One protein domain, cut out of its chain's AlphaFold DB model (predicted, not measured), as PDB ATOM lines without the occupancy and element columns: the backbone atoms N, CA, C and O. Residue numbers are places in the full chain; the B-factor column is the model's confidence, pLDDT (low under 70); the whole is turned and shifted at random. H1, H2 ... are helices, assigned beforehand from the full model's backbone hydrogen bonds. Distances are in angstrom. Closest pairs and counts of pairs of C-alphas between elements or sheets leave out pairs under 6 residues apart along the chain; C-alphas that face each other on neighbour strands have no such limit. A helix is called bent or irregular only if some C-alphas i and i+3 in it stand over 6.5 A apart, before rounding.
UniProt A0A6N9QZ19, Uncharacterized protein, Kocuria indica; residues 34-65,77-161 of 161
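AT A GLANCE: This is residues 34 to 65 and 77 to 161 of the 161 residues of an uncharacterized protein of Kocuria indica (UniProt A0A6N9QZ19). Four helices make a body with H4 in the middle: H1 and H3 pack on opposite sides of H4, H2 packs on H4 as well, and H1 crosses both H2 and H4. From this body a single-helix arm sticks out, residues 142 to 161, of which 142 to 160 belong to H5; the end of H1 also sticks out, with residues 59 to 65, of which 59 to 64 belong to H1. The printed part has 117 residues, with five named helices in the order H1 to H5 and no named strand, and its class is all helix. The whole is loose, with a radius of gyration of the C-alphas of 18.3 A, and elongated, spanning 65 by 37 by 23 A.

IN THESE COORDINATES: H1, residues 36 to 64, is the longest helix at 41.1 A and begins at C-alpha 36, (43.665, -17.991, 14.929). After the cut come H2, residues 79 to 90, 17.2 A, and H3, residues 96 to 116, 29.6 A, which begins at C-alpha 96, (59.724, -1.157, 22.341). H4, residues 120 to 138, is 27.0 A long. It has a kink of 29 degrees near residue 132 and is irregular, with C-alphas 134 and 137 8.0 A apart. H5, residues 141 to 160, is 29.3 A long and ends at C-alpha 160, (36.935, -20.439, 51.833).

HOW THE PARTS SIT: H2 and H4 are the hubs, touching three helices each. H1 touches H2 with residues 39 to 51 alone, closest at the C-alphas of His 47 and Gly 82, 4.2 A, at a steep tilt of 56 degrees, opposite ways. H1 also touches H4, closest at the C-alphas of Gly 46 and Ala 128, 4.8 A, at a steep tilt of 40 degrees, opposite ways. H2, H3 and H4 form an up and down bundle, each helix running against the one before it. H2 and H4 touch, closest at the C-alphas of Ala 85 and Gly 132, 4.0 A, and run the same way at 37 degrees, only just a steep tilt. H3 and H4 are a helical hairpin at a shallow tilt of 20 degrees; their closest C-alphas, those of Gly 113 and Ala 122, are 5.2 A apart. H2 and H3, also a helical hairpin, only just touch, with 3 pairs of C-alphas within 8 A, the closest being Ala 88 and Ala 103 at 6.9 A. H4 and H5 are close but not clearly touching, and H5 is apart from H1, H2 and H3. Every O i to N i+4 pair is within hydrogen-bond range in H1, H3 and H5, against 7 of 8 in H2 and 12 of 15 in H4.

THE WHOLE: The C-alphas of Phe 65 and Glu 160 are the two farthest apart, at 65.3 A. Residues 66 to 76 are not printed, and C-alphas 65 and 77 are 23.7 A apart across this cut. The links printed whole, H2 to H3, H3 to H4 and H4 to H5, are tight. The mean pLDDT of the printed part is 88.7; residues 77 to 78 and 141 to 147 are under 70.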
ATOM      1  N   PHE A  34      49.154 -15.913  19.165       88.81
ATOM      2  CA  PHE A  34      47.907 -15.484  19.812       88.81
ATOM      3  C   PHE A  34      46.706 -16.378  19.483       88.81
ATOM      4  O   PHE A  34      45.645 -16.228  20.095       88.81
ATOM      5  N   GLY A  35      46.876 -17.318  18.551       91.56
ATOM      6  CA  GLY A  35      45.835 -18.214  18.073       91.56
ATOM      7  C   GLY A  35      44.928 -17.574  17.021       91.56
ATOM      8  O   GLY A  35      44.589 -16.389  17.082       91.56
ATOM      9  N   TRP A  36      44.470 -18.404  16.083       93.81
ATOM     10  CA  TRP A  36      43.665 -17.991  14.929       93.81
ATOM     11  C   TRP A  36      42.411 -17.190  15.306       93.81
ATOM     12  O   TRP A  36      42.050 -16.253  14.610       93.81
ATOM     13  N   ARG A  37      41.760 -17.491  16.441       95.56
ATOM     14  CA  ARG A  37      40.526 -16.799  16.865       95.56
ATOM     15  C   ARG A  37      40.744 -15.310  17.112       95.56
ATOM     16  O   ARG A  37      39.903 -14.496  16.746       95.56
ATOM     17  N   ARG A  38      41.859 -14.954  17.756       93.94
ATOM     18  CA  ARG A  38      42.178 -13.556  18.074       93.94
ATOM     19  C   ARG A  38      42.604 -12.800  16.824       93.94
ATOM     20  O   ARG A  38      42.230 -11.645  16.657       93.94
ATOM     21  N   VAL A  39      43.328 -13.481  15.939       94.31
ATOM     22  CA  VAL A  39      43.716 -12.947  14.631       94.31
ATOM     23  C   VAL A  39      42.485 -12.710  13.764       94.31
ATOM     24  O   VAL A  39      42.285 -11.599  13.291       94.31
ATOM     25  N   PHE A  40      41.596 -13.694  13.653       95.44
ATOM     26  CA  PHE A  40      40.334 -13.558  12.936       95.44
ATOM     27  C   PHE A  40      39.469 -12.426  13.503       95.44
ATOM     28  O   PHE A  40      38.943 -11.625  12.739       95.44
ATOM     29  N   ALA A  41      39.365 -12.301  14.831       96.44
ATOM     30  CA  ALA A  41      38.643 -11.192  15.454       96.44
ATOM     31  C   ALA A  41      39.259  -9.829  15.099       96.44
ATOM     32  O   ALA A  41      38.531  -8.912  14.731       96.44
ATOM     33  N   GLY A  42      40.589  -9.702  15.157       96.31
ATOM     34  CA  GLY A  42      41.293  -8.478  14.762       96.31
ATOM     35  C   GLY A  42      41.070  -8.121  13.291       96.31
ATOM     36  O   GLY A  42      40.757  -6.974  12.976       96.31
ATOM     37  N   PHE A  43      41.148  -9.119  12.406       96.19
ATOM     38  CA  PHE A  43      40.837  -8.962  10.988       96.19
ATOM     39  C   PHE A  43      39.391  -8.511  10.785       96.19
ATOM     40  O   PHE A  43      39.158  -7.538  10.081       96.19
ATOM     41  N   ALA A  44      38.424  -9.181  11.419       96.12
ATOM     42  CA  ALA A  44      37.005  -8.882  11.273       96.12
ATOM     43  C   ALA A  44      36.657  -7.476  11.781       96.12
ATOM     44  O   ALA A  44      35.953  -6.742  11.093       96.12
ATOM     45  N   ILE A  45      37.187  -7.074  12.943       96.31
ATOM     46  CA  ILE A  45      36.987  -5.724  13.489       96.31
ATOM     47  C   ILE A  45      37.560  -4.676  12.536       96.31
ATOM     48  O   ILE A  45      36.875  -3.709  12.220       96.31
ATOM     49  N   GLY A  46      38.785  -4.876  12.048       95.75
ATOM     50  CA  GLY A  46      39.410  -3.965  11.094       95.75
ATOM     51  C   GLY A  46      38.653  -3.878   9.777       95.75
ATOM     52  O   GLY A  46      38.314  -2.793   9.323       95.75
ATOM     53  N   HIS A  47      38.350  -5.032   9.187       94.69
ATOM     54  CA  HIS A  47      37.700  -5.147   7.891       94.69
ATOM     55  C   HIS A  47      36.286  -4.562   7.908       94.69
ATOM     56  O   HIS A  47      35.977  -3.649   7.144       94.69
ATOM     57  N   VAL A  48      35.433  -5.065   8.805       94.81
ATOM     58  CA  VAL A  48      34.030  -4.646   8.885       94.81
ATOM     59  C   VAL A  48      33.938  -3.240   9.461       94.81
ATOM     60  O   VAL A  48      33.188  -2.421   8.942       94.81
ATOM     61  N   GLY A  49      34.722  -2.933  10.497       95.62
ATOM     62  CA  GLY A  49      34.717  -1.621  11.136       95.62
ATOM     63  C   GLY A  49      35.140  -0.508  10.183       95.62
ATOM     64  O   GLY A  49      34.459   0.514  10.121       95.62
ATOM     65  N   ALA A  50      36.199  -0.713   9.393       94.38
ATOM     66  CA  ALA A  50      36.596   0.254   8.374       94.38
ATOM     67  C   ALA A  50      35.527   0.391   7.286       94.38
ATOM     68  O   ALA A  50      35.107   1.510   7.024       94.38
ATOM     69  N   THR A  51      35.012  -0.721   6.748       91.94
ATOM     70  CA  THR A  51      33.961  -0.707   5.708       91.94
ATOM     71  C   THR A  51      32.695   0.026   6.166       91.94
ATOM     72  O   THR A  51      32.132   0.838   5.438       91.94
ATOM     73  N   VAL A  52      32.226  -0.234   7.391       92.88
ATOM     74  CA  VAL A  52      31.038   0.439   7.939       92.88
ATOM     75  C   VAL A  52      31.320   1.920   8.177       92.88
ATOM     76  O   VAL A  52      30.467   2.756   7.892       92.88
ATOM     77  N   SER A  53      32.513   2.259   8.669       94.19
ATOM     78  CA  SER A  53      32.887   3.651   8.925       94.19
ATOM     79  C   SER A  53      33.019   4.451   7.627       94.19
ATOM     80  O   SER A  53      32.498   5.561   7.554       94.19
ATOM     81  N   THR A  54      33.654   3.896   6.589       90.56
ATOM     82  CA  THR A  54      33.753   4.547   5.273       90.56
ATOM     83  C   THR A  54      32.376   4.713   4.643       90.56
ATOM     84  O   THR A  54      32.054   5.806   4.187       90.56
ATOM     85  N   ALA A  55      31.518   3.690   4.702       88.81
ATOM     86  CA  ALA A  55      30.141   3.787   4.220       88.81
ATOM     87  C   ALA A  55      29.331   4.865   4.963       88.81
ATOM     88  O   ALA A  55      28.632   5.657   4.332       88.81
ATOM     89  N   ALA A  56      29.449   4.945   6.293       90.44
ATOM     90  CA  ALA A  56      28.765   5.963   7.089       90.44
ATOM     91  C   ALA A  56      29.242   7.384   6.744       90.44
ATOM     92  O   ALA A  56      28.420   8.289   6.598       90.44
ATOM     93  N   LEU A  57      30.552   7.574   6.560       89.62
ATOM     94  CA  LEU A  57      31.126   8.855   6.143       89.62
ATOM     95  C   LEU A  57      30.672   9.252   4.733       89.62
ATOM     96  O   LEU A  57      30.304  10.404   4.529       89.62
ATOM     97  N   GLN A  58      30.616   8.307   3.792       85.62
ATOM     98  CA  GLN A  58      30.078   8.542   2.447       85.62
ATOM     99  C   GLN A  58      28.602   8.949   2.475       85.62
ATOM    100  O   GLN A  58      28.179   9.806   1.702       85.62
ATOM    101  N   MET A  59      27.797   8.325   3.340       86.38
ATOM    102  CA  MET A  59      26.386   8.687   3.502       86.38
ATOM    103  C   MET A  59      26.235  10.089   4.090       86.38
ATOM    104  O   MET A  59      25.406  10.862   3.613       86.38
ATOM    105  N   TRP A  60      27.038  10.422   5.103       87.81
ATOM    106  CA  TRP A  60      27.051  11.753   5.703       87.81
ATOM    107  C   TRP A  60      27.480  12.825   4.697       87.81
ATOM    108  O   TRP A  60      26.800  13.840   4.563       87.81
ATOM    109  N   GLU A  61      28.550  12.579   3.940       84.38
ATOM    110  CA  GLU A  61      29.027  13.490   2.898       84.38
ATOM    111  C   GLU A  61      27.955  13.711   1.825       84.38
ATOM    112  O   GLU A  61      27.647  14.854   1.506       84.38
ATOM    113  N   ALA A  62      27.319  12.643   1.332       82.38
ATOM    114  CA  ALA A  62      26.267  12.745   0.320       82.38
ATOM    115  C   ALA A  62      25.050  13.565   0.788       82.38
ATOM    116  O   ALA A  62      24.374  14.191  -0.027       82.38
ATOM    117  N   GLN A  63      24.757  13.566   2.092       86.12
ATOM    118  CA  GLN A  63      23.704  14.401   2.676       86.12
ATOM    119  C   GLN A  63      24.155  15.852   2.881       86.12
ATOM    120  O   GLN A  63      23.357  16.770   2.697       86.12
ATOM    121  N   ALA A  64      25.413  16.062   3.274       85.44
ATOM    122  CA  ALA A  64      25.973  17.380   3.563       85.44
ATOM    123  C   ALA A  64      26.326  18.175   2.293       85.44
ATOM    124  O   ALA A  64      26.207  19.400   2.279       85.44
ATOM    125  N   PHE A  65      26.726  17.484   1.224       80.19
ATOM    126  CA  PHE A  65      27.193  18.067  -0.030       80.19
ATOM    127  C   PHE A  65      26.495  17.383  -1.218       80.19
ATOM    128  O   PHE A  65      27.029  16.441  -1.798       80.19
ATOM    129  N   VAL A  77      37.839  -1.462  -1.775       59.97
ATOM    130  CA  VAL A  77      38.275  -2.866  -1.696       59.97
ATOM    131  C   VAL A  77      38.613  -3.231  -0.247       59.97
ATOM    132  O   VAL A  77      39.748  -3.093   0.222       59.97
ATOM    133  N   GLY A  78      37.629  -3.789   0.460       68.12
ATOM    134  CA  GLY A  78      37.708  -3.994   1.908       68.12
ATOM    135  C   GLY A  78      38.752  -5.007   2.406       68.12
ATOM    136  O   GLY A  78      39.154  -4.935   3.565       68.12
ATOM    137  N   ALA A  79      39.230  -5.961   1.594       73.69
ATOM    138  CA  ALA A  79      40.156  -7.007   2.073       73.69
ATOM    139  C   ALA A  79      41.472  -6.430   2.637       73.69
ATOM    140  O   ALA A  79      42.011  -6.933   3.627       73.69
ATOM    141  N   SER A  80      41.940  -5.327   2.050       90.00
ATOM    142  CA  SER A  80      43.129  -4.600   2.497       90.00
ATOM    143  C   SER A  80      42.960  -3.998   3.903       90.00
ATOM    144  O   SER A  80      43.917  -3.960   4.672       90.00
ATOM    145  N   TYR A  81      41.743  -3.629   4.312       93.62
ATOM    146  CA  TYR A  81      41.470  -3.080   5.647       93.62
ATOM    147  C   TYR A  81      41.776  -4.085   6.751       93.62
ATOM    148  O   TYR A  81      42.442  -3.768   7.737       93.62
ATOM    149  N   GLY A  82      41.361  -5.337   6.560       94.25
ATOM    150  CA  GLY A  82      41.674  -6.396   7.510       94.25
ATOM    151  C   GLY A  82      43.185  -6.605   7.650       94.25
ATOM    152  O   GLY A  82      43.678  -6.750   8.767       94.25
ATOM    153  N   PHE A  83      43.940  -6.526   6.547       95.31
ATOM    154  CA  PHE A  83      45.404  -6.577   6.589       95.31
ATOM    155  C   PHE A  83      46.006  -5.436   7.410       95.31
ATOM    156  O   PHE A  83      46.803  -5.696   8.308       95.31
ATOM    157  N   PHE A  84      45.617  -4.187   7.143       96.69
ATOM    158  CA  PHE A  84      46.150  -3.023   7.856       96.69
ATOM    159  C   PHE A  84      45.850  -3.069   9.359       96.69
ATOM    160  O   PHE A  84      46.713  -2.724  10.170       96.69
ATOM    161  N   ALA A  85      44.679  -3.575   9.750       97.31
ATOM    162  CA  ALA A  85      44.355  -3.797  11.156       97.31
ATOM    163  C   ALA A  85      45.228  -4.888  11.800       97.31
ATOM    164  O   ALA A  85      45.708  -4.716  12.924       97.31
ATOM    165  N   LEU A  86      45.493  -5.993  11.093       96.81
ATOM    166  CA  LEU A  86      46.420  -7.026  11.566       96.81
ATOM    167  C   LEU A  86      47.865  -6.521  11.634       96.81
ATOM    168  O   LEU A  86      48.563  -6.795  12.609       96.81
ATOM    169  N   ALA A  87      48.312  -5.743  10.649       96.62
ATOM    170  CA  ALA A  87      49.627  -5.115  10.654       96.62
ATOM    171  C   ALA A  87      49.774  -4.153  11.845       96.62
ATOM    172  O   ALA A  87      50.813  -4.147  12.509       96.62
ATOM    173  N   ALA A  88      48.720  -3.406  12.183       97.06
ATOM    174  CA  ALA A  88      48.685  -2.577  13.383       97.06
ATOM    175  C   ALA A  88      48.739  -3.425  14.665       97.06
ATOM    176  O   ALA A  88      49.520  -3.108  15.560       97.06
ATOM    177  N   LEU A  89      48.022  -4.550  14.743       95.69
ATOM    178  CA  LEU A  89      48.127  -5.485  15.874       95.69
ATOM    179  C   LEU A  89      49.528  -6.101  16.019       95.69
ATOM    180  O   LEU A  89      50.018  -6.266  17.139       95.69
ATOM    181  N   ALA A  90      50.207  -6.394  14.906       94.62
ATOM    182  CA  ALA A  90      51.574  -6.918  14.906       94.62
ATOM    183  C   ALA A  90      52.580  -5.960  15.568       94.62
ATOM    184  O   ALA A  90      53.594  -6.410  16.103       94.62
ATOM    185  N   THR A  91      52.264  -4.663  15.644       94.50
ATOM    186  CA  THR A  91      53.039  -3.651  16.383       94.50
ATOM    187  C   THR A  91      53.285  -4.036  17.831       94.50
ATOM    188  O   THR A  91      54.317  -3.690  18.392       94.50
ATOM    189  N   TYR A  92      52.372  -4.766  18.469       91.19
ATOM    190  CA  TYR A  92      52.522  -5.158  19.870       91.19
ATOM    191  C   TYR A  92      53.478  -6.350  20.060       91.19
ATOM    192  O   TYR A  92      53.675  -6.832  21.178       91.19
ATOM    193  N   HIS A  93      54.152  -6.794  18.998       84.94
ATOM    194  CA  HIS A  93      55.162  -7.841  19.034       84.94
ATOM    195  C   HIS A  93      56.594  -7.278  19.132       84.94
ATOM    196  O   HIS A  93      56.989  -6.375  18.400       84.94
ATOM    197  N   GLY A  94      57.420  -7.852  20.012       82.69
ATOM    198  CA  GLY A  94      58.849  -7.519  20.123       82.69
ATOM    199  C   GLY A  94      59.177  -6.337  21.046       82.69
ATOM    200  O   GLY A  94      58.359  -5.922  21.864       82.69
ATOM    201  N   SER A  95      60.413  -5.834  20.949       89.38
ATOM    202  CA  SER A  95      60.954  -4.771  21.812       89.38
ATOM    203  C   SER A  95      60.375  -3.393  21.488       89.38
ATOM    204  O   SER A  95      60.052  -3.118  20.334       89.38
ATOM    205  N   ALA A  96      60.322  -2.492  22.477       89.94
ATOM    206  CA  ALA A  96      59.724  -1.157  22.341       89.94
ATOM    207  C   ALA A  96      60.213  -0.379  21.103       89.94
ATOM    208  O   ALA A  96      59.404   0.190  20.372       89.94
ATOM    209  N   ARG A  97      61.518  -0.430  20.800       93.25
ATOM    210  CA  ARG A  97      62.088   0.205  19.601       93.25
ATOM    211  C   ARG A  97      61.539  -0.391  18.301       93.25
ATOM    212  O   ARG A  97      61.204   0.358  17.393       93.25
ATOM    213  N   ARG A  98      61.431  -1.722  18.202       93.25
ATOM    214  CA  ARG A  98      60.876  -2.396  17.012       93.25
ATOM    215  C   ARG A  98      59.398  -2.063  16.832       93.25
ATOM    216  O   ARG A  98      58.989  -1.800  15.709       93.25
ATOM    217  N   ARG A  99      58.642  -2.007  17.934       92.94
ATOM    218  CA  ARG A  99      57.238  -1.577  17.925       92.94
ATOM    219  C   ARG A  99      57.102  -0.166  17.366       92.94
ATOM    220  O   ARG A  99      56.307   0.048  16.464       92.94
ATOM    221  N   LEU A 100      57.911   0.774  17.860       94.94
ATOM    222  CA  LEU A 100      57.861   2.165  17.412       94.94
ATOM    223  C   LEU A 100      58.221   2.304  15.930       94.94
ATOM    224  O   LEU A 100      57.512   2.987  15.202       94.94
ATOM    225  N   LEU A 101      59.285   1.634  15.475       96.50
ATOM    226  CA  LEU A 101      59.690   1.663  14.065       96.50
ATOM    227  C   LEU A 101      58.611   1.073  13.151       96.50
ATOM    228  O   LEU A 101      58.315   1.643  12.105       96.50
ATOM    229  N   TRP A 102      58.001  -0.040  13.558       95.69
ATOM    230  CA  TRP A 102      56.917  -0.669  12.809       95.69
ATOM    231  C   TRP A 102      55.662   0.209  12.772       95.69
ATOM    232  O   TRP A 102      55.113   0.445  11.699       95.69
ATOM    233  N   ALA A 103      55.252   0.756  13.921       96.25
ATOM    234  CA  ALA A 103      54.125   1.680  14.015       96.25
ATOM    235  C   ALA A 103      54.342   2.918  13.139       96.25
ATOM    236  O   ALA A 103      53.448   3.302  12.394       96.25
ATOM    237  N   ALA A 104      55.539   3.512  13.195       97.38
ATOM    238  CA  ALA A 104      55.894   4.673  12.391       97.38
ATOM    239  C   ALA A 104      55.838   4.357  10.892       97.38
ATOM    240  O   ALA A 104      55.264   5.134  10.136       97.38
ATOM    241  N   GLY A 105      56.367   3.204  10.465       97.19
ATOM    242  CA  GLY A 105      56.272   2.755   9.075       97.19
ATOM    243  C   GLY A 105      54.825   2.561   8.621       97.19
ATOM    244  O   GLY A 105      54.446   3.038   7.557       97.19
ATOM    245  N   LEU A 106      53.992   1.929   9.450       96.44
ATOM    246  CA  LEU A 106      52.582   1.703   9.135       96.44
ATOM    247  C   LEU A 106      51.790   3.014   9.036       96.44
ATOM    248  O   LEU A 106      51.014   3.199   8.101       96.44
ATOM    249  N   VAL A 107      52.019   3.940   9.970       97.12
ATOM    250  CA  VAL A 107      51.420   5.281   9.943       97.12
ATOM    251  C   VAL A 107      51.900   6.059   8.721       97.12
ATOM    252  O   VAL A 107      51.089   6.714   8.077       97.12
ATOM    253  N   ALA A 108      53.181   5.958   8.357       97.50
ATOM    254  CA  ALA A 108      53.717   6.600   7.161       97.50
ATOM    255  C   ALA A 108      53.084   6.051   5.874       97.50
ATOM    256  O   ALA A 108      52.785   6.834   4.981       97.50
ATOM    257  N   VAL A 109      52.823   4.741   5.785       94.88
ATOM    258  CA  VAL A 109      52.103   4.145   4.643       94.88
ATOM    259  C   VAL A 109      50.669   4.674   4.563       94.88
ATOM    260  O   VAL A 109      50.250   5.126   3.501       94.88
ATOM    261  N   ALA A 110      49.932   4.683   5.679       94.25
ATOM    262  CA  ALA A 110      48.561   5.196   5.707       94.25
ATOM    263  C   ALA A 110      48.494   6.701   5.377       94.25
ATOM    264  O   ALA A 110      47.661   7.132   4.582       94.25
ATOM    265  N   ALA A 111      49.403   7.500   5.943       94.69
ATOM    266  CA  ALA A 111      49.514   8.926   5.645       94.69
ATOM    267  C   ALA A 111      49.957   9.178   4.196       94.69
ATOM    268  O   ALA A 111      49.456  10.093   3.553       94.69
ATOM    269  N   GLY A 112      50.857   8.350   3.662       95.00
ATOM    270  CA  GLY A 112      51.269   8.392   2.264       95.00
ATOM    271  C   GLY A 112      50.087   8.183   1.322       95.00
ATOM    272  O   GLY A 112      49.921   8.972   0.400       95.00
ATOM    273  N   GLY A 113      49.221   7.203   1.602       89.69
ATOM    274  CA  GLY A 113      47.966   7.018   0.864       89.69
ATOM    275  C   GLY A 113      47.079   8.264   0.907       89.69
ATOM    276  O   GLY A 113      46.623   8.729  -0.127       89.69
ATOM    277  N   MET A 114      46.922   8.881   2.081       90.88
ATOM    278  CA  MET A 114      46.141  10.119   2.226       90.88
ATOM    279  C   MET A 114      46.703  11.312   1.447       90.88
ATOM    280  O   MET A 114      45.939  12.185   1.053       90.88
ATOM    281  N   VAL A 115      48.022  11.395   1.268       94.25
ATOM    282  CA  VAL A 115      48.673  12.537   0.605       94.25
ATOM    283  C   VAL A 115      48.811  12.321  -0.900       94.25
ATOM    284  O   VAL A 115      48.671  13.272  -1.665       94.25
ATOM    285  N   LEU A 116      49.130  11.099  -1.323       91.44
ATOM    286  CA  LEU A 116      49.497  10.788  -2.706       91.44
ATOM    287  C   LEU A 116      48.315  10.305  -3.546       91.44
ATOM    288  O   LEU A 116      48.324  10.514  -4.754       91.44
ATOM    289  N   ASP A 117      47.330   9.660  -2.921       84.81
ATOM    290  CA  ASP A 117      46.178   9.060  -3.596       84.81
ATOM    291  C   ASP A 117      44.941   9.147  -2.690       84.81
ATOM    292  O   ASP A 117      44.410   8.155  -2.180       84.81
ATOM    293  N   PHE A 118      44.546  10.387  -2.386       86.12
ATOM    294  CA  PHE A 118      43.441  10.644  -1.473       86.12
ATOM    295  C   PHE A 118      42.129  10.092  -2.039       86.12
ATOM    296  O   PHE A 118      41.650  10.518  -3.088       86.12
ATOM    297  N   GLY A 119      41.505   9.187  -1.289       85.44
ATOM    298  CA  GLY A 119      40.229   8.589  -1.650       85.44
ATOM    299  C   GLY A 119      39.654   7.740  -0.524       85.44
ATOM    300  O   GLY A 119      40.251   7.584   0.546       85.44
ATOM    301  N   TRP A 120      38.485   7.149  -0.771       86.75
ATOM    302  CA  TRP A 120      37.773   6.346   0.227       86.75
ATOM    303  C   TRP A 120      38.575   5.146   0.723       86.75
ATOM    304  O   TRP A 120      38.521   4.826   1.910       86.75
ATOM    305  N   THR A 121      39.388   4.554  -0.150       88.25
ATOM    306  CA  THR A 121      40.296   3.461   0.206       88.25
ATOM    307  C   THR A 121      41.394   3.917   1.173       88.25
ATOM    308  O   THR A 121      41.645   3.237   2.168       88.25
ATOM    309  N   ALA A 122      41.995   5.094   0.956       90.62
ATOM    310  CA  ALA A 122      42.998   5.654   1.866       90.62
ATOM    311  C   ALA A 122      42.395   5.983   3.247       90.62
ATOM    312  O   ALA A 122      42.999   5.689   4.284       90.62
ATOM    313  N   ILE A 123      41.165   6.513   3.271       92.44
ATOM    314  CA  ILE A 123      40.393   6.731   4.505       92.44
ATOM    315  C   ILE A 123      40.146   5.404   5.227       92.44
ATOM    316  O   ILE A 123      40.399   5.298   6.430       92.44
ATOM    317  N   GLY A 124      39.721   4.374   4.499       93.25
ATOM    318  CA  GLY A 124      39.519   3.039   5.046       93.25
ATOM    319  C   GLY A 124      40.796   2.415   5.611       93.25
ATOM    320  O   GLY A 124      40.758   1.864   6.712       93.25
ATOM    321  N   HIS A 125      41.948   2.564   4.942       95.25
ATOM    322  CA  HIS A 125      43.250   2.126   5.473       95.25
ATOM    323  C   HIS A 125      43.592   2.825   6.784       95.25
ATOM    324  O   HIS A 125      43.969   2.156   7.746       95.25
ATOM    325  N   ALA A 126      43.424   4.147   6.859       96.12
ATOM    326  CA  ALA A 126      43.699   4.895   8.083       96.12
ATOM    327  C   ALA A 126      42.791   4.451   9.240       96.12
ATOM    328  O   ALA A 126      43.280   4.192  10.342       96.12
ATOM    329  N   ILE A 127      41.486   4.285   8.991       96.81
ATOM    330  CA  ILE A 127      40.538   3.784   9.995       96.81
ATOM    331  C   ILE A 127      40.926   2.371  10.441       96.81
ATOM    332  O   ILE A 127      40.964   2.092  11.639       96.81
ATOM    333  N   ALA A 128      41.267   1.485   9.507       97.00
ATOM    334  CA  ALA A 128      41.677   0.122   9.816       97.00
ATOM    335  C   ALA A 128      42.937   0.065  10.696       97.00
ATOM    336  O   ALA A 128      42.979  -0.703  11.660       97.00
ATOM    337  N   VAL A 129      43.940   0.904  10.410       97.69
ATOM    338  CA  VAL A 129      45.149   1.036  11.241       97.69
ATOM    339  C   VAL A 129      44.785   1.485  12.659       97.69
ATOM    340  O   VAL A 129      45.235   0.873  13.632       97.69
ATOM    341  N   LEU A 130      43.930   2.504  12.797       97.88
ATOM    342  CA  LEU A 130      43.476   2.997  14.102       97.88
ATOM    343  C   LEU A 130      42.711   1.925  14.888       97.88
ATOM    344  O   LEU A 130      42.985   1.723  16.073       97.88
ATOM    345  N   LEU A 131      41.802   1.198  14.235       97.56
ATOM    346  CA  LEU A 131      41.066   0.088  14.845       97.56
ATOM    347  C   LEU A 131      42.009  -1.030  15.301       97.56
ATOM    348  O   LEU A 131      41.858  -1.546  16.408       97.56
ATOM    349  N   GLY A 132      43.012  -1.378  14.493       96.56
ATOM    350  CA  GLY A 132      44.008  -2.383  14.855       96.56
ATOM    351  C   GLY A 132      44.842  -1.982  16.076       96.56
ATOM    352  O   GLY A 132      45.024  -2.797  16.982       96.56
ATOM    353  N   PHE A 133      45.271  -0.717  16.172       96.62
ATOM    354  CA  PHE A 133      45.922  -0.201  17.382       96.62
ATOM    355  C   PHE A 133      44.981  -0.218  18.597       96.62
ATOM    356  O   PHE A 133      45.355  -0.675  19.679       96.62
ATOM    357  N   ALA A 134      43.726   0.203  18.429       96.12
ATOM    358  CA  ALA A 134      42.735   0.173  19.505       96.12
ATOM    359  C   ALA A 134      42.475  -1.257  20.027       96.12
ATOM    360  O   ALA A 134      42.199  -1.458  21.211       96.12
ATOM    361  N   CYS A 135      42.648  -2.269  19.175       94.56
ATOM    362  CA  CYS A 135      42.472  -3.680  19.508       94.56
ATOM    363  C   CYS A 135      43.661  -4.323  20.254       94.56
ATOM    364  O   CYS A 135      43.717  -5.550  20.357       94.56
ATOM    365  N   TYR A 136      44.582  -3.544  20.835       91.19
ATOM    366  CA  TYR A 136      45.775  -4.048  21.541       91.19
ATOM    367  C   TYR A 136      45.488  -5.166  22.560       91.19
ATOM    368  O   TYR A 136      46.311  -6.059  22.762       91.19
ATOM    369  N   ARG A 137      44.310  -5.157  23.201       88.38
ATOM    370  CA  ARG A 137      43.910  -6.182  24.180       88.38
ATOM    371  C   ARG A 137      43.811  -7.587  23.587       88.38
ATOM    372  O   ARG A 137      43.986  -8.544  24.335       88.38
ATOM    373  N   LEU A 138      43.576  -7.728  22.281       87.69
ATOM    374  CA  LEU A 138      43.561  -9.032  21.610       87.69
ATOM    375  C   LEU A 138      44.942  -9.706  21.636       87.69
ATOM    376  O   LEU A 138      45.040 -10.932  21.652       87.69
ATOM    377  N   VAL A 139      46.014  -8.917  21.686       86.75
ATOM    378  CA  VAL A 139      47.402  -9.393  21.567       86.75
ATOM    379  C   VAL A 139      48.264  -9.050  22.785       86.75
ATOM    380  O   VAL A 139      49.475  -9.257  22.770       86.75
ATOM    381  N   ASN A 140      47.661  -8.557  23.871       80.19
ATOM    382  CA  ASN A 140      48.378  -8.253  25.106       80.19
ATOM    383  C   ASN A 140      48.363  -9.451  26.072       80.19
ATOM    384  O   ASN A 140      47.319  -9.814  26.618       80.19
ATOM    385  N   SER A 141      49.530 -10.055  26.297       61.12
ATOM    386  CA  SER A 141      49.729 -11.188  27.209       61.12
ATOM    387  C   SER A 141      49.507 -10.832  28.686       61.12
ATOM    388  O   SER A 141      48.945 -11.649  29.414       61.12
ATOM    389  N   ASP A 142      49.820  -9.608  29.126       58.47
ATOM    390  CA  ASP A 142      49.672  -9.214  30.540       58.47
ATOM    391  C   ASP A 142      48.197  -9.075  30.946       58.47
ATOM    392  O   ASP A 142      47.796  -9.414  32.059       58.47
ATOM    393  N   ALA A 143      47.341  -8.653  30.010       56.78
ATOM    394  CA  ALA A 143      45.898  -8.582  30.233       56.78
ATOM    395  C   ALA A 143      45.267  -9.972  30.447       56.78
ATOM    396  O   ALA A 143      44.295 -10.087  31.197       56.78
ATOM    397  N   ALA A 144      45.817 -11.013  29.812       58.59
ATOM    398  CA  ALA A 144      45.372 -12.391  29.997       58.59
ATOM    399  C   ALA A 144      45.814 -12.942  31.363       58.59
ATOM    400  O   ALA A 144      44.982 -13.477  32.093       58.59
ATOM    401  N   VAL A 145      47.070 -12.706  31.762       60.62
ATOM    402  CA  VAL A 145      47.598 -13.117  33.077       60.62
ATOM    403  C   VAL A 145      46.819 -12.462  34.223       60.62
ATOM    404  O   VAL A 145      46.424 -13.136  35.173       60.62
ATOM    405  N   HIS A 146      46.512 -11.163  34.127       59.34
ATOM    406  CA  HIS A 146      45.716 -10.479  35.150       59.34
ATOM    407  C   HIS A 146      44.261 -10.959  35.217       59.34
ATOM    408  O   HIS A 146      43.662 -10.933  36.295       59.34
ATOM    409  N   HIS A 147      43.674 -11.389  34.098       65.38
ATOM    410  CA  HIS A 147      42.327 -11.957  34.092       65.38
ATOM    411  C   HIS A 147      42.304 -13.337  34.759       65.38
ATOM    412  O   HIS A 147      41.485 -13.566  35.647       65.38
ATOM    413  N   GLU A 148      43.238 -14.220  34.405       71.25
ATOM    414  CA  GLU A 148      43.354 -15.547  35.017       71.25
ATOM    415  C   GLU A 148      43.659 -15.462  36.515       71.25
ATOM    416  O   GLU A 148      43.031 -16.163  37.310       71.25
ATOM    417  N   ALA A 149      44.541 -14.545  36.924       73.12
ATOM    418  CA  ALA A 149      44.824 -14.288  38.333       73.12
ATOM    419  C   ALA A 149      43.567 -13.839  39.102       73.12
ATOM    420  O   ALA A 149      43.304 -14.345  40.192       73.12
ATOM    421  N   ARG A 150      42.746 -12.949  38.520       77.06
ATOM    422  CA  ARG A 150      41.469 -12.518  39.124       77.06
ATOM    423  C   ARG A 150      40.453 -13.654  39.216       77.06
ATOM    424  O   ARG A 150      39.814 -13.808  40.252       77.06
ATOM    425  N   VAL A 151      40.301 -14.450  38.159       83.62
ATOM    426  CA  VAL A 151      39.368 -15.590  38.137       83.62
ATOM    427  C   VAL A 151      39.781 -16.648  39.160       83.62
ATOM    428  O   VAL A 151      38.929 -17.187  39.864       83.62
ATOM    429  N   ARG A 152      41.084 -16.926  39.283       83.94
ATOM    430  CA  ARG A 152      41.614 -17.871  40.270       83.94
ATOM    431  C   ARG A 152      41.413 -17.371  41.702       83.94
ATOM    432  O   ARG A 152      40.963 -18.147  42.536       83.94
ATOM    433  N   ALA A 153      41.683 -16.092  41.970       83.81
ATOM    434  CA  ALA A 153      41.448 -15.487  43.282       83.81
ATOM    435  C   ALA A 153      39.967 -15.546  43.690       83.81
ATOM    436  O   ALA A 153      39.660 -15.883  44.830       83.81
ATOM    437  N   ARG A 154      39.045 -15.302  42.748       87.44
ATOM    438  CA  ARG A 154      37.599 -15.402  42.998       87.44
ATOM    439  C   ARG A 154      37.170 -16.820  43.380       87.44
ATOM    440  O   ARG A 154      36.416 -16.972  44.329       87.44
ATOM    441  N   ARG A 155      37.685 -17.846  42.693       88.00
ATOM    442  CA  ARG A 155      37.386 -19.246  43.045       88.00
ATOM    443  C   ARG A 155      37.921 -19.641  44.415       88.00
ATOM    444  O   ARG A 155      37.262 -20.401  45.101       88.00
ATOM    445  N   LEU A 156      39.109 -19.169  44.795       89.31
ATOM    446  CA  LEU A 156      39.661 -19.454  46.124       89.31
ATOM    447  C   LEU A 156      38.787 -18.837  47.221       89.31
ATOM    448  O   LEU A 156      38.432 -19.532  48.163       89.31
ATOM    449  N   TYR A 157      38.359 -17.586  47.037       86.31
ATOM    450  CA  TYR A 157      37.441 -16.917  47.961       86.31
ATOM    451  C   TYR A 157      36.097 -17.655  48.102       86.31
ATOM    452  O   TYR A 157      35.596 -17.801  49.207       86.31
ATOM    453  N   GLU A 158      35.540 -18.167  47.000       88.75
ATOM    454  CA  GLU A 158      34.303 -18.973  46.989       88.75
ATOM    455  C   GLU A 158      34.459 -20.382  47.595       88.75
ATOM    456  O   GLU A 158      33.459 -21.059  47.805       88.75
ATOM    457  N   MET A 159      35.686 -20.868  47.823       83.12
ATOM    458  CA  MET A 159      35.920 -22.143  48.519       83.12
ATOM    459  C   MET A 159      36.190 -21.960  50.016       83.12
ATOM    460  O   MET A 159      36.038 -22.913  50.776       83.12
ATOM    461  N   GLU A 160      36.629 -20.771  50.434       80.75
ATOM    462  CA  GLU A 160      36.935 -20.439  51.833       80.75
ATOM    463  C   GLU A 160      35.732 -19.850  52.597       80.75
ATOM    464  O   GLU A 160      35.767 -19.779  53.829       80.75
ATOM    465  N   HIS A 161      34.666 -19.462  51.891       74.19
ATOM    466  CA  HIS A 161      33.437 -18.870  52.430       74.19
ATOM    467  C   HIS A 161      32.191 -19.510  51.824       74.19
ATOM    468  O   HIS A 161      31.187 -19.613  52.563       74.19
TER     469      HIS A 161